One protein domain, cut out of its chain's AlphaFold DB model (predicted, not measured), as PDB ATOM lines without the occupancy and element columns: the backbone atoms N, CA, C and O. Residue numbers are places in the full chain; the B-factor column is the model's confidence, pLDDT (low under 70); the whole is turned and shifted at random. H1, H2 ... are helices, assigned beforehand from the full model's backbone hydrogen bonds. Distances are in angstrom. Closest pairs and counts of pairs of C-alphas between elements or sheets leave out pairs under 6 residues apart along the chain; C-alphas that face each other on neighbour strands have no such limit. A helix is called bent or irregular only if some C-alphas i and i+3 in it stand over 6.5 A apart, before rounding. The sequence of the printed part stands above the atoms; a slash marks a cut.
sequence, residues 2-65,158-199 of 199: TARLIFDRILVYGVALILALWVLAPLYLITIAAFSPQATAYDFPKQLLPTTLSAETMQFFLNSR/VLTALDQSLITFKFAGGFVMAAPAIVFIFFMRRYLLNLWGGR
ATOM      1  N   THR A   2      71.134 100.225 -11.146       69.38
ATOM      2  CA  THR A   2      71.417  99.097 -12.059       69.38
ATOM      3  C   THR A   2      72.346  98.018 -11.488       69.38
ATOM      4  O   THR A   2      72.080  96.838 -11.685       69.38
ATOM      5  N   ALA A   3      73.380  98.381 -10.720       68.69
ATOM      6  CA  ALA A   3      74.327  97.408 -10.153       68.69
ATOM      7  C   ALA A   3      73.682  96.409  -9.167       68.69
ATOM      8  O   ALA A   3      73.991  95.221  -9.200       68.69
ATOM      9  N   ARG A   4      72.728  96.869  -8.343       75.56
ATOM     10  CA  ARG A   4      71.990  96.019  -7.391       75.56
ATOM     11  C   ARG A   4      71.095  95.007  -8.116       75.56
ATOM     12  O   ARG A   4      71.100  93.835  -7.777       75.56
ATOM     13  N   LEU A   5      70.433  95.438  -9.194       74.81
ATOM     14  CA  LEU A   5      69.599  94.569 -10.033       74.81
ATOM     15  C   LEU A   5      70.411  93.499 -10.779       74.81
ATOM     16  O   LEU A   5      69.920  92.392 -10.989       74.81
ATOM     17  N   ILE A   6      71.641  93.814 -11.194       80.56
ATOM     18  CA  ILE A   6      72.544  92.839 -11.825       80.56
ATOM     19  C   ILE A   6      73.010  91.809 -10.791       80.56
ATOM     20  O   ILE A   6      72.978  90.613 -11.071       80.56
ATOM     21  N   PHE A   7      73.378  92.261  -9.589       84.94
ATOM     22  CA  PHE A   7      73.785  91.386  -8.492       84.94
ATOM     23  C   PHE A   7      72.668  90.418  -8.074       84.94
ATOM     24  O   PHE A   7      72.900  89.211  -8.013       84.94
ATOM     25  N   ASP A   8      71.443  90.918  -7.894       86.31
ATOM     26  CA  ASP A   8      70.285  90.093  -7.533       86.31
ATOM     27  C   ASP A   8      69.988  89.036  -8.609       86.31
ATOM     28  O   ASP A   8      69.705  87.880  -8.296       86.31
ATOM     29  N   ARG A   9      70.121  89.386  -9.897       86.62
ATOM     30  CA  ARG A   9      69.961  88.428 -11.003       86.62
ATOM     31  C   ARG A   9      71.037  87.349 -10.989       86.62
ATOM     32  O   ARG A   9      70.704  86.177 -11.124       86.62
ATOM     33  N   ILE A  10      72.306  87.720 -10.815       91.31
ATOM     34  CA  ILE A  10      73.417  86.759 -10.742       91.31
ATOM     35  C   ILE A  10      73.205  85.789  -9.578       91.31
ATOM     36  O   ILE A  10      73.385  84.585  -9.752       91.31
ATOM     37  N   LEU A  11      72.768  86.289  -8.421       92.50
ATOM     38  CA  LEU A  11      72.484  85.462  -7.254       92.50
ATOM     39  C   LEU A  11      71.331  84.489  -7.526       92.50
ATOM     40  O   LEU A  11      71.469  83.294  -7.273       92.50
ATOM     41  N   VAL A  12      70.226  84.965  -8.108       91.44
ATOM     42  CA  VAL A  12      69.082  84.113  -8.474       91.44
ATOM     43  C   VAL A  12      69.488  83.035  -9.481       91.44
ATOM     44  O   VAL A  12      69.168  81.865  -9.275       91.44
ATOM     45  N   TYR A  13      70.220  83.387 -10.542       92.12
ATOM     46  CA  TYR A  13      70.687  82.410 -11.529       92.12
ATOM     47  C   TYR A  13      71.704  81.428 -10.942       92.12
ATOM     48  O   TYR A  13      71.646  80.243 -11.259       92.12
ATOM     49  N   GLY A  14      72.594  81.888 -10.060       94.44
ATOM     50  CA  GLY A  14      73.554  81.037  -9.363       94.44
ATOM     51  C   GLY A  14      72.865  80.007  -8.467       94.44
ATOM     52  O   GLY A  14      73.147  78.816  -8.567       94.44
ATOM     53  N   VAL A  15      71.898  80.439  -7.653       94.44
ATOM     54  CA  VAL A  15      71.101  79.538  -6.806       94.44
ATOM     55  C   VAL A  15      70.285  78.566  -7.659       94.44
ATOM     56  O   VAL A  15      70.288  77.366  -7.389       94.44
ATOM     57  N   ALA A  16      69.630  79.047  -8.718       90.94
ATOM     58  CA  ALA A  16      68.873  78.191  -9.628       90.94
ATOM     59  C   ALA A  16      69.762  77.133 -10.302       90.94
ATOM     60  O   ALA A  16      69.354  75.978 -10.416       90.94
ATOM     61  N   LEU A  17      70.986  77.499 -10.703       93.81
ATOM     62  CA  LEU A  17      71.960  76.574 -11.280       93.81
ATOM     63  C   LEU A  17      72.386  75.505 -10.270       93.81
ATOM     64  O   LEU A  17      72.405  74.327 -10.613       93.81
ATOM     65  N   ILE A  18      72.684  75.893  -9.029       94.88
ATOM     66  CA  ILE A  18      73.066  74.951  -7.966       94.88
ATOM     67  C   ILE A  18      71.934  73.956  -7.698       94.88
ATOM     68  O   ILE A  18      72.175  72.751  -7.660       94.88
ATOM     69  N   LEU A  19      70.693  74.435  -7.570       92.25
ATOM     70  CA  LEU A  19      69.526  73.572  -7.368       92.25
ATOM     71  C   LEU A  19      69.299  72.631  -8.557       92.25
ATOM     72  O   LEU A  19      69.025  71.448  -8.362       92.25
ATOM     73  N   ALA A  20      69.453  73.132  -9.786       89.69
ATOM     74  CA  ALA A  20      69.339  72.312 -10.986       89.69
ATOM     75  C   ALA A  20      70.411  71.214 -11.019       89.69
ATOM     76  O   ALA A  20      70.083  70.051 -11.239       89.69
ATOM     77  N   LEU A  21      71.675  71.553 -10.747       91.88
ATOM     78  CA  LEU A  21      72.767  70.583 -10.677       91.88
ATOM     79  C   LEU A  21      72.545  69.553  -9.568       91.88
ATOM     80  O   LEU A  21      72.788  68.372  -9.788       91.88
ATOM     81  N   TRP A  22      72.032  69.969  -8.410       92.31
ATOM     82  CA  TRP A  22      71.735  69.068  -7.299       92.31
ATOM     83  C   TRP A  22      70.657  68.029  -7.644       92.31
ATOM     84  O   TRP A  22      70.786  66.868  -7.265       92.31
ATOM     85  N   VAL A  23      69.636  68.411  -8.417       89.50
ATOM     86  CA  VAL A  23      68.600  67.486  -8.912       89.50
ATOM     87  C   VAL A  23      69.118  66.614 -10.061       89.50
ATOM     88  O   VAL A  23      68.816  65.423 -10.126       89.50
ATOM     89  N   LEU A  24      69.901  67.188 -10.977       88.69
ATOM     90  CA  LEU A  24      70.402  66.482 -12.159       88.69
ATOM     91  C   LEU A  24      71.537  65.506 -11.837       88.69
ATOM     92  O   LEU A  24      71.644  64.481 -12.504       88.69
ATOM     93  N   ALA A  25      72.353  65.774 -10.817       88.88
ATOM     94  CA  ALA A  25      73.471  64.920 -10.422       88.88
ATOM     95  C   ALA A  25      73.059  63.458 -10.136       88.88
ATOM     96  O   ALA A  25      73.609  62.561 -10.780       88.88
ATOM     97  N   PRO A  26      72.086  63.156  -9.250       88.25
ATOM     98  CA  PRO A  26      71.664  61.775  -9.019       88.25
ATOM     99  C   PRO A  26      70.999  61.148 -10.253       88.25
ATOM    100  O   PRO A  26      71.219  59.969 -10.521       88.25
ATOM    101  N   LEU A  27      70.242  61.918 -11.046       87.69
ATOM    102  CA  LEU A  27      69.632  61.423 -12.288       87.69
ATOM    103  C   LEU A  27      70.688  61.029 -13.326       87.69
ATOM    104  O   LEU A  27      70.552  60.003 -13.995       87.69
ATOM    105  N   TYR A  28      71.762  61.808 -13.427       87.94
ATOM    106  CA  TYR A  28      72.900  61.517 -14.289       87.94
ATOM    107  C   TYR A  28      73.617  60.233 -13.859       87.94
ATOM    108  O   TYR A  28      73.857  59.361 -14.693       87.94
ATOM    109  N   LEU A  29      73.871  60.062 -12.558       86.56
ATOM    110  CA  LEU A  29      74.503  58.852 -12.022       86.56
ATOM    111  C   LEU A  29      73.653  57.596 -12.249       86.56
ATOM    112  O   LEU A  29      74.189  56.559 -12.635       86.56
ATOM    113  N   ILE A  30      72.332  57.691 -12.055       87.38
ATOM    114  CA  ILE A  30      71.395  56.597 -12.352       87.38
ATOM    115  C   ILE A  30      71.427  56.261 -13.848       87.38
ATOM    116  O   ILE A  30      71.435  55.088 -14.209       87.38
ATOM    117  N   THR A  31      71.487  57.278 -14.712       86.88
ATOM    118  CA  THR A  31      71.532  57.097 -16.169       86.88
ATOM    119  C   THR A  31      72.812  56.388 -16.596       86.88
ATOM    120  O   THR A  31      72.734  55.372 -17.276       86.88
ATOM    121  N   ILE A  32      73.985  56.854 -16.159       86.56
ATOM    122  CA  ILE A  32      75.254  56.181 -16.473       86.56
ATOM    123  C   ILE A  32      75.224  54.738 -15.982       86.56
ATOM    124  O   ILE A  32      75.484  53.828 -16.758       86.56
ATOM    125  N   ALA A  33      74.835  54.512 -14.727       83.50
ATOM    126  CA  ALA A  33      74.816  53.171 -14.158       83.50
ATOM    127  C   ALA A  33      73.820  52.224 -14.857       83.50
ATOM    128  O   ALA A  33      74.056  51.017 -14.898       83.50
ATOM    129  N   ALA A  34      72.734  52.751 -15.433       85.56
ATOM    130  CA  ALA A  34      71.790  51.979 -16.241       85.56
ATOM    131  C   ALA A  34      72.357  51.574 -17.618       85.56
ATOM    132  O   ALA A  34      71.916  50.567 -18.176       85.56
ATOM    133  N   PHE A  35      73.336  52.323 -18.140       86.56
ATOM    134  CA  PHE A  35      73.999  52.103 -19.435       86.56
ATOM    135  C   PHE A  35      75.479  51.702 -19.306       86.56
ATOM    136  O   PHE A  35      76.260  51.881 -20.242       86.56
ATOM    137  N   SER A  36      75.881  51.151 -18.160       82.62
ATOM    138  CA  SER A  36      77.224  50.605 -17.941       82.62
ATOM    139  C   SER A  36      77.179  49.082 -17.748       82.62
ATOM    140  O   SER A  36      76.180  48.558 -17.235       82.62
ATOM    141  N   PRO A  37      78.243  48.348 -18.131       79.94
ATOM    142  CA  PRO A  37      78.345  46.911 -17.879       79.94
ATOM    143  C   PRO A  37      78.279  46.577 -16.384       79.94
ATOM    144  O   PRO A  37      78.798  47.323 -15.548       79.94
ATOM    145  N   GLN A  38      77.725  45.409 -16.038       71.75
ATOM    146  CA  GLN A  38      77.586  44.975 -14.638       71.75
ATOM    147  C   GLN A  38      78.923  44.923 -13.879       71.75
ATOM    148  O   GLN A  38      78.942  45.224 -12.688       71.75
ATOM    149  N   ALA A  39      80.026  44.601 -14.563       72.06
ATOM    150  CA  ALA A  39      81.364  44.553 -13.970       72.06
ATOM    151  C   ALA A  39      81.801  45.909 -13.384       72.06
ATOM    152  O   ALA A  39      82.350  45.957 -12.294       72.06
ATOM    153  N   THR A  40      81.459  47.009 -14.061       72.88
ATOM    154  CA  THR A  40      81.829  48.379 -13.651       72.88
ATOM    155  C   THR A  40      80.881  48.985 -12.609       72.88
ATOM    156  O   THR A  40      81.087  50.093 -12.109       72.88
ATOM    157  N   ALA A  41      79.804  48.273 -12.255       67.69
ATOM    158  CA  ALA A  41      78.769  48.795 -11.366       67.69
ATOM    159  C   ALA A  41      79.246  48.952  -9.912       67.69
ATOM    160  O   ALA A  41      78.726  49.825  -9.206       67.69
ATOM    161  N   TYR A  42      80.227  48.147  -9.490       70.31
ATOM    162  CA  TYR A  42      80.789  48.132  -8.134       70.31
ATOM    163  C   TYR A  42      82.146  48.838  -8.011       70.31
ATOM    164  O   TYR A  42      82.669  48.934  -6.901       70.31
ATOM    165  N   ASP A  43      82.697  49.368  -9.106       73.94
ATOM    166  CA  ASP A  43      83.987  50.053  -9.074       73.94
ATOM    167  C   ASP A  43      83.920  51.334  -8.230       73.94
ATOM    168  O   ASP A  43      82.984  52.140  -8.341       73.94
ATOM    169  N   PHE A  44      84.940  51.529  -7.388       66.00
ATOM    170  CA  PHE A  44      85.127  52.741  -6.599       66.00
ATOM    171  C   PHE A  44      86.567  53.260  -6.750       66.00
ATOM    172  O   PHE A  44      87.502  52.488  -6.543       66.00
ATOM    173  N   PRO A  45      86.775  54.553  -7.064       71.06
ATOM    174  CA  PRO A  45      85.774  55.609  -7.245       71.06
ATOM    175  C   PRO A  45      84.964  55.460  -8.546       71.06
ATOM    176  O   PRO A  45      85.516  55.129  -9.594       71.06
ATOM    177  N   LYS A  46      83.652  55.745  -8.493       67.62
ATOM    178  CA  LYS A  46      82.806  55.749  -9.697       67.62
ATOM    179  C   LYS A  46      83.283  56.838 -10.648       67.62
ATOM    180  O   LYS A  46      83.293  58.018 -10.299       67.62
ATOM    181  N   GLN A  47      83.652  56.438 -11.856       70.06
ATOM    182  CA  GLN A  47      84.041  57.376 -12.898       70.06
ATOM    183  C   GLN A  47      82.810  58.184 -13.326       70.06
ATOM    184  O   GLN A  47      81.756  57.623 -13.621       70.06
ATOM    185  N   LEU A  48      82.933  59.515 -13.321       72.19
ATOM    186  CA  LEU A  48      81.845  60.418 -13.714       72.19
ATOM    187  C   LEU A  48      81.545  60.341 -15.214       72.19
ATOM    188  O   LEU A  48      80.435  60.653 -15.624       72.19
ATOM    189  N   LEU A  49      82.528  59.934 -16.018       74.88
ATOM    190  CA  LEU A  49      82.384  59.718 -17.450       74.88
ATOM    191  C   LEU A  49      82.451  58.212 -17.737       74.88
ATOM    192  O   LEU A  49      83.375  57.557 -17.249       74.88
ATOM    193  N   PRO A  50      81.505  57.655 -18.511       68.00
ATOM    194  CA  PRO A  50      81.517  56.239 -18.850       68.00
ATOM    195  C   PRO A  50      82.694  55.926 -19.780       68.00
ATOM    196  O   PRO A  50      82.844  56.550 -20.829       68.00
ATOM    197  N   THR A  51      83.510  54.936 -19.424       71.31
ATOM    198  CA  THR A  51      84.558  54.385 -20.303       71.31
ATOM    199  C   THR A  51      83.980  53.480 -21.383       71.31
ATOM    200  O   THR A  51      84.493  53.444 -22.499       71.31
ATOM    201  N   THR A  52      82.885  52.780 -21.074       76.19
ATOM    202  CA  THR A  52      82.131  51.944 -22.010       76.19
ATOM    203  C   THR A  52      80.630  52.133 -21.793       76.19
ATOM    204  O   THR A  52      80.112  52.003 -20.682       76.19
ATOM    205  N   LEU A  53      79.914  52.467 -22.868       80.44
ATOM    206  CA  LEU A  53      78.452  52.481 -22.886       80.44
ATOM    207  C   LEU A  53      77.963  51.104 -23.340       80.44
ATOM    208  O   LEU A  53      78.343  50.639 -24.412       80.44
ATOM    209  N   SER A  54      77.120  50.460 -22.537       83.56
ATOM    210  CA  SER A  54      76.510  49.165 -22.845       83.56
ATOM    211  C   SER A  54      75.025  49.166 -22.492       83.56
ATOM    212  O   SER A  54      74.620  49.596 -21.415       83.56
ATOM    213  N   ALA A  55      74.200  48.648 -23.400       85.88
ATOM    214  CA  ALA A  55      72.762  48.496 -23.184       85.88
ATOM    215  C   ALA A  55      72.393  47.157 -22.520       85.88
ATOM    216  O   ALA A  55      71.213  46.910 -22.279       85.88
ATOM    217  N   GLU A  56      73.368  46.295 -22.216       85.88
ATOM    218  CA  GLU A  56      73.144  44.950 -21.665       85.88
ATOM    219  C   GLU A  56      72.354  44.980 -20.359       85.88
ATOM    220  O   GLU A  56      71.399  44.229 -20.189       85.88
ATOM    221  N   THR A  57      72.706  45.892 -19.454       86.00
ATOM    222  CA  THR A  57      72.009  46.094 -18.180       86.00
ATOM    223  C   THR A  57      70.531  46.430 -18.399       86.00
ATOM    224  O   THR A  57      69.657  45.853 -17.749       86.00
ATOM    225  N   MET A  58      70.240  47.338 -19.333       88.12
ATOM    226  CA  MET A  58      68.873  47.739 -19.659       88.12
ATOM    227  C   MET A  58      68.101  46.607 -20.343       88.12
ATOM    228  O   MET A  58      66.946  46.356 -20.010       88.12
ATOM    229  N   GLN A  59      68.733  45.882 -21.265       88.69
ATOM    230  CA  GLN A  59      68.120  44.728 -21.925       88.69
ATOM    231  C   GLN A  59      67.830  43.603 -20.930       88.69
ATOM    232  O   GLN A  59      66.742  43.035 -20.944       88.69
ATOM    233  N   PHE A  60      68.763  43.314 -20.023       87.25
ATOM    234  CA  PHE A  60      68.568  42.364 -18.934       87.25
ATOM    235  C   PHE A  60      67.396  42.777 -18.033       87.25
ATOM    236  O   PHE A  60      66.553  41.946 -17.690       87.25
ATOM    237  N   PHE A  61      67.298  44.068 -17.701       88.56
ATOM    238  CA  PHE A  61      66.180  44.610 -16.935       88.56
ATOM    239  C   PHE A  61      64.841  44.425 -17.660       88.56
ATOM    240  O   PHE A  61      63.910  43.861 -17.094       88.56
ATOM    241  N   LEU A  62      64.746  44.837 -18.925       89.00
ATOM    242  CA  LEU A  62      63.507  44.747 -19.701       89.00
ATOM    243  C   LEU A  62      63.073  43.297 -19.958       89.00
ATOM    244  O   LEU A  62      61.882  43.001 -19.916       89.00
ATOM    245  N   ASN A  63      64.022  42.382 -20.160       89.56
ATOM    246  CA  ASN A  63      63.742  40.958 -20.364       89.56
ATOM    247  C   ASN A  63      63.462  40.196 -19.059       89.56
ATOM    248  O   ASN A  63      63.131  39.008 -19.090       89.56
ATOM    249  N   SER A  64      63.586  40.848 -17.901       86.31
ATOM    250  CA  SER A  64      63.297  40.211 -16.623       86.31
ATOM    251  C   SER A  64      61.800  39.979 -16.431       86.31
ATOM    252  O   SER A  64      60.947  40.784 -16.821       86.31
ATOM    253  N   ARG A  65      61.465  38.847 -15.804       85.25
ATOM    254  CA  ARG A  65      60.073  38.406 -15.633       85.25
ATOM    255  C   ARG A  65      59.236  39.476 -14.926       85.25
ATOM    256  O   ARG A  65      59.601  39.962 -13.858       85.25
ATOM    257  N   VAL A 158      59.098  46.732  -9.413       84.75
ATOM    258  CA  VAL A 158      60.454  47.197  -9.145       84.75
ATOM    259  C   VAL A 158      60.758  47.022  -7.657       84.75
ATOM    260  O   VAL A 158      61.639  46.242  -7.344       84.75
ATOM    261  N   LEU A 159      59.990  47.588  -6.722       82.56
ATOM    262  CA  LEU A 159      60.257  47.448  -5.277       82.56
ATOM    263  C   LEU A 159      60.445  45.993  -4.813       82.56
ATOM    264  O   LEU A 159      61.363  45.705  -4.051       82.56
ATOM    265  N   THR A 160      59.611  45.077  -5.305       80.88
ATOM    266  CA  THR A 160      59.706  43.650  -4.958       80.88
ATOM    267  C   THR A 160      60.874  42.938  -5.641       80.88
ATOM    268  O   THR A 160      61.506  42.082  -5.029       80.88
ATOM    269  N   ALA A 161      61.188  43.284  -6.891       77.75
ATOM    270  CA  ALA A 161      62.318  42.714  -7.617       77.75
ATOM    271  C   ALA A 161      63.665  43.282  -7.138       77.75
ATOM    272  O   ALA A 161      64.665  42.565  -7.136       77.75
ATOM    273  N   LEU A 162      63.699  44.554  -6.725       70.56
ATOM    274  CA  LEU A 162      64.889  45.274  -6.274       70.56
ATOM    275  C   LEU A 162      65.484  44.655  -5.014       70.56
ATOM    276  O   LEU A 162      66.703  44.577  -4.908       70.56
ATOM    277  N   ASP A 163      64.662  44.211  -4.068       71.38
ATOM    278  CA  ASP A 163      65.165  43.756  -2.768       71.38
ATOM    279  C   ASP A 163      66.157  42.582  -2.891       71.38
ATOM    280  O   ASP A 163      67.124  42.493  -2.140       71.38
ATOM    281  N   GLN A 164      66.003  41.750  -3.929       67.75
ATOM    282  CA  GLN A 164      66.832  40.561  -4.158       67.75
ATOM    283  C   GLN A 164      67.786  40.646  -5.361       67.75
ATOM    284  O   GLN A 164      68.473  39.671  -5.662       67.75
ATOM    285  N   SER A 165      67.841  41.773  -6.078       76.75
ATOM    286  CA  SER A 165      68.599  41.883  -7.336       76.75
ATOM    287  C   SER A 165      69.884  42.713  -7.230       76.75
ATOM    288  O   SER A 165      70.075  43.529  -6.324       76.75
ATOM    289  N   LEU A 166      70.789  42.477  -8.190       78.62
ATOM    290  CA  LEU A 166      72.075  43.168  -8.336       78.62
ATOM    291  C   LEU A 166      71.890  44.687  -8.414       78.62
ATOM    292  O   LEU A 166      70.906  45.176  -8.971       78.62
ATOM    293  N   ILE A 167      72.876  45.449  -7.934       76.31
ATOM    294  CA  ILE A 167      72.799  46.917  -7.893       76.31
ATOM    295  C   ILE A 167      72.524  47.541  -9.272       76.31
ATOM    296  O   ILE A 167      71.802  48.525  -9.388       76.31
ATOM    297  N   THR A 168      73.026  46.916 -10.336       76.06
ATOM    298  CA  THR A 168      72.844  47.346 -11.725       76.06
ATOM    299  C   THR A 168      71.389  47.229 -12.184       76.06
ATOM    300  O   THR A 168      70.880  48.116 -12.869       76.06
ATOM    301  N   PHE A 169      70.675  46.193 -11.729       80.38
ATOM    302  CA  PHE A 169      69.231  46.059 -11.941       80.38
ATOM    303  C   PHE A 169      68.469  47.196 -11.245       80.38
ATOM    304  O   PHE A 169      67.496  47.723 -11.788       80.38
ATOM    305  N   LYS A 170      68.963  47.632 -10.077       83.75
ATOM    306  CA  LYS A 170      68.384  48.756  -9.333       83.75
ATOM    307  C   LYS A 170      68.498  50.082 -10.060       83.75
ATOM    308  O   LYS A 170      67.524  50.833 -10.114       83.75
ATOM    309  N   PHE A 171      69.650  50.343 -10.668       85.69
ATOM    310  CA  PHE A 171      69.851  51.547 -11.465       85.69
ATOM    311  C   PHE A 171      69.002  51.555 -12.741       85.69
ATOM    312  O   PHE A 171      68.381  52.573 -13.035       85.69
ATOM    313  N   ALA A 172      68.889  50.425 -13.447       86.94
ATOM    314  CA  ALA A 172      68.017  50.322 -14.618       86.94
ATOM    315  C   ALA A 172      66.539  50.560 -14.270       86.94
ATOM    316  O   ALA A 172      65.873  51.365 -14.922       86.94
ATOM    317  N   GLY A 173      66.043  49.935 -13.196       86.88
ATOM    318  CA  GLY A 173      64.684  50.173 -12.706       86.88
ATOM    319  C   GLY A 173      64.452  51.627 -12.303       86.88
ATOM    320  O   GLY A 173      63.468  52.233 -12.727       86.88
ATOM    321  N   GLY A 174      65.392  52.222 -11.561       87.44
ATOM    322  CA  GLY A 174      65.345  53.637 -11.185       87.44
ATOM    323  C   GLY A 174      65.323  54.580 -12.392       87.44
ATOM    324  O   GLY A 174      64.547  55.533 -12.409       87.44
ATOM    325  N   PHE A 175      66.109  54.286 -13.432       90.00
ATOM    326  CA  PHE A 175      66.111  55.051 -14.680       90.00
ATOM    327  C   PHE A 175      64.746  55.001 -15.376       90.00
ATOM    328  O   PHE A 175      64.182  56.044 -15.708       90.00
ATOM    329  N   VAL A 176      64.175  53.803 -15.545       90.81
ATOM    330  CA  VAL A 176      62.863  53.630 -16.193       90.81
ATOM    331  C   VAL A 176      61.743  54.283 -15.372       90.81
ATOM    332  O   VAL A 176      60.810  54.833 -15.951       90.81
ATOM    333  N   MET A 177      61.842  54.304 -14.037       88.75
ATOM    334  CA  MET A 177      60.894  55.032 -13.178       88.75
ATOM    335  C   MET A 177      61.008  56.556 -13.321       88.75
ATOM    336  O   MET A 177      59.992  57.250 -13.282       88.75
ATOM    337  N   ALA A 178      62.220  57.090 -13.488       88.38
ATOM    338  CA  ALA A 178      62.451  58.528 -13.620       88.38
ATOM    339  C   ALA A 178      62.131  59.065 -15.028       88.38
ATOM    340  O   ALA A 178      61.725  60.222 -15.168       88.38
ATOM    341  N   ALA A 179      62.283  58.243 -16.070       88.94
ATOM    342  CA  ALA A 179      62.147  58.667 -17.462       88.94
ATOM    343  C   ALA A 179      60.805  59.366 -17.788       88.94
ATOM    344  O   ALA A 179      60.850  60.455 -18.366       88.94
ATOM    345  N   PRO A 180      59.620  58.858 -17.380       85.81
ATOM    346  CA  PRO A 180      58.352  59.540 -17.641       85.81
ATOM    347  C   PRO A 180      58.268  60.926 -16.995       85.81
ATOM    348  O   PRO A 180      57.757  61.859 -17.612       85.81
ATOM    349  N   ALA A 181      58.799  61.083 -15.779       85.25
ATOM    350  CA  ALA A 181      58.822  62.370 -15.088       85.25
ATOM    351  C   ALA A 181      59.722  63.372 -15.821       85.25
ATOM    352  O   ALA A 181      59.333  64.521 -16.015       85.25
ATOM    353  N   ILE A 182      60.889  62.927 -16.291       86.00
ATOM    354  CA  ILE A 182      61.814  63.754 -17.075       86.00
ATOM    355  C   ILE A 182      61.152  64.201 -18.384       86.00
ATOM    356  O   ILE A 182      61.134  65.394 -18.689       86.00
ATOM    357  N   VAL A 183      60.550  63.271 -19.133       87.69
ATOM    358  CA  VAL A 183      59.828  63.572 -20.382       87.69
ATOM    359  C   VAL A 183      58.689  64.561 -20.128       87.69
ATOM    360  O   VAL A 183      58.560  65.550 -20.852       87.69
ATOM    361  N   PHE A 184      57.904  64.344 -19.071       85.31
ATOM    362  CA  PHE A 184      56.830  65.250 -18.678       85.31
ATOM    363  C   PHE A 184      57.355  66.646 -18.343       85.31
ATOM    364  O   PHE A 184      56.796  67.628 -18.821       85.31
ATOM    365  N   ILE A 185      58.450  66.759 -17.585       84.38
ATOM    366  CA  ILE A 185      59.074  68.049 -17.256       84.38
ATOM    367  C   ILE A 185      59.513  68.776 -18.529       84.38
ATOM    368  O   ILE A 185      59.204  69.957 -18.691       84.38
ATOM    369  N   PHE A 186      60.187  68.091 -19.457       84.44
ATOM    370  CA  PHE A 186      60.620  68.697 -20.718       84.44
ATOM    371  C   PHE A 186      59.444  69.162 -21.578       84.44
ATOM    372  O   PHE A 186      59.492  70.261 -22.133       84.44
ATOM    373  N   PHE A 187      58.378  68.363 -21.654       86.56
ATOM    374  CA  PHE A 187      57.165  68.722 -22.383       86.56
ATOM    375  C   PHE A 187      56.442  69.909 -21.729       86.56
ATOM    376  O   PHE A 187      56.130  70.904 -22.387       86.56
ATOM    377  N   MET A 188      56.236  69.848 -20.413       82.25
ATOM    378  CA  MET A 188      55.521  70.868 -19.646       82.25
ATOM    379  C   MET A 188      56.282  72.178 -19.522       82.25
ATOM    380  O   MET A 188      55.646  73.227 -19.423       82.25
ATOM    381  N   ARG A 189      57.618  72.164 -19.586       81.19
ATOM    382  CA  ARG A 189      58.447  73.377 -19.581       81.19
ATOM    383  C   ARG A 189      57.956  74.408 -20.597       81.19
ATOM    384  O   ARG A 189      57.925  75.595 -20.281       81.19
ATOM    385  N   ARG A 190      57.536  73.969 -21.791       76.31
ATOM    386  CA  ARG A 190      57.017  74.861 -22.843       76.31
ATOM    387  C   ARG A 190      55.733  75.588 -22.422       76.31
ATOM    388  O   ARG A 190      55.500  76.703 -22.869       76.31
ATOM    389  N   TYR A 191      54.923  74.975 -21.565       79.12
ATOM    390  CA  TYR A 191      53.654  75.530 -21.092       79.12
ATOM    391  C   TYR A 191      53.819  76.337 -19.800       79.12
ATOM    392  O   TYR A 191      53.179  77.371 -19.644       79.12
ATOM    393  N   LEU A 192      54.711  75.912 -18.899       71.88
ATOM    394  CA  LEU A 192      54.976  76.597 -17.628       71.88
ATOM    395  C   LEU A 192      55.474  78.032 -17.827       71.88
ATOM    396  O   LEU A 192      55.052  78.928 -17.101       71.88
ATOM    397  N   LEU A 193      56.310  78.264 -18.842       65.38
ATOM    398  CA  LEU A 193      56.812  79.604 -19.162       65.38
ATOM    399  C   LEU A 193      55.702  80.552 -19.654       65.38
ATOM    400  O   LEU A 193      55.781  81.756 -19.422       65.38
ATOM    401  N   ASN A 194      54.636  80.010 -20.249       68.88
ATOM    402  CA  ASN A 194      53.511  80.797 -20.763       68.88
ATOM    403  C   ASN A 194      52.452  81.098 -19.688       68.88
ATOM    404  O   ASN A 194      51.700  82.060 -19.819       68.88
ATOM    405  N   LEU A 195      52.384  80.305 -18.611       64.25
ATOM    406  CA  LEU A 195      51.393  80.482 -17.540       64.25
ATOM    407  C   LEU A 195      51.681  81.688 -16.636       64.25
ATOM    408  O   LEU A 195      50.774  82.184 -15.976       64.25
ATOM    409  N   TRP A 196      52.931  82.150 -16.575       60.88
ATOM    410  CA  TRP A 196      53.367  83.215 -15.660       60.88
ATOM    411  C   TRP A 196      53.497  84.588 -16.339       60.88
ATOM    412  O   TRP A 196      54.176  85.476 -15.830       60.88
ATOM    413  N   GLY A 197      52.830  84.787 -17.482       57.53
ATOM    414  CA  GLY A 197      52.816  86.082 -18.167       57.53
ATOM    415  C   GLY A 197      54.158  86.461 -18.797       57.53
ATOM    416  O   GLY A 197      54.486  87.646 -18.874       57.53
ATOM    417  N   GLY A 198      54.940  85.471 -19.240       55.00
ATOM    418  CA  GLY A 198      56.073  85.711 -20.128       55.00
ATOM    419  C   GLY A 198      55.571  86.332 -21.431       55.00
ATOM    420  O   GLY A 198      54.788  85.706 -22.142       55.00
ATOM    421  N   ARG A 199      55.963  87.584 -21.676       47.97
ATOM    422  CA  ARG A 199      55.760  88.279 -22.954       47.97
ATOM    423  C   ARG A 199      56.591  87.623 -24.048       47.97
ATOM    424  O   ARG A 199      57.726  87.203 -23.726       47.97
TER     425      ARG A 199
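This is residues 2 to 65 and 158 to 199 of the 199 residues of the protein "Carbohydrate ABC transporter permease" of Chloroflexi bacterium (UniProt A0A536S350). Two long helices, H1 and H5, make an open V that meets in a small compact head, and from this head two free arms stick out, residues 2 to 26 of H1 and residues 183 to 199, of which 183 to 195 belong to H5. In the head, the end of H1 and the first arm of the bent H5, H5a, pack together, with the short helices H2, H3 and H4 round H5a and the unnamed stretch 43 to 55 looping out. The printed part has 106 residues, with five named helices in the order H1, H2, H3, H4, H5 and no named strand; the class is all helix. The whole is loose, with a radius of gyration of the C-alphas of 18.8 A, and elongated, spanning 58 by 32 by 24 A.

H1, residues 2 to 34, is the longest helix and has a kink of 31 degrees near residue 24. H5, residues 167 to 195, was assigned as one helix by its hydrogen bonds but is bent, with C-alphas 177 and 180 6.8 A apart; its arms H5a, residues 167 to 177, and H5b, residues 180 to 195, stand at a shallow tilt of 34.7 degrees, only just short of steep. H1 touches H5a with residues 27 to 34 alone, at a steep tilt of 55 degrees, opposite ways; their closest C-alphas, of Ala 34 and Ala 172, are 4.4 A apart. H3, residues 56 to 62, touches H5a at a steep tilt of 56 degrees, the same way, closest at the C-alphas of Met 58 and Ala 172, 5.7 A. H2, residues 38 to 42, and H4, residues 158 to 162, only just touch H5a, each with 3 pairs of C-alphas within 8 A; the closest are Gln 38 and Thr 168, 6.0 A, and Leu 162 and Lys 170, 5.8 A. H5b touches no helix and is apart from H1. Every O i to N i+4 pair is within hydrogen-bond range in H3, H4 and H5a; H1 has 27 of 29, H5b 9 of 12, and H2 0 of 1, with 1 of its 2 O i to N i+3 pairs within range.

H1 begins at C-alpha 2 (71.417, 99.097, -12.059) and measures 47.3 A. H2 is 7.9 A long, H3 9.8 A, H4 5.6 A, H5a 15.3 A and H5b 22.1 A, ending at C-alpha 195 (51.393, 80.482, -17.540).

The C-alphas of Thr 2 and Arg 65 are farthest apart, 61.8 A. Residues 66 to 157 are not printed; C-alphas 65 and 158 are 10.9 A apart across the cut. The link from H2 to H3 is long, 13 residues. Fourteen residues are under pLDDT 70, among them 193 to 199.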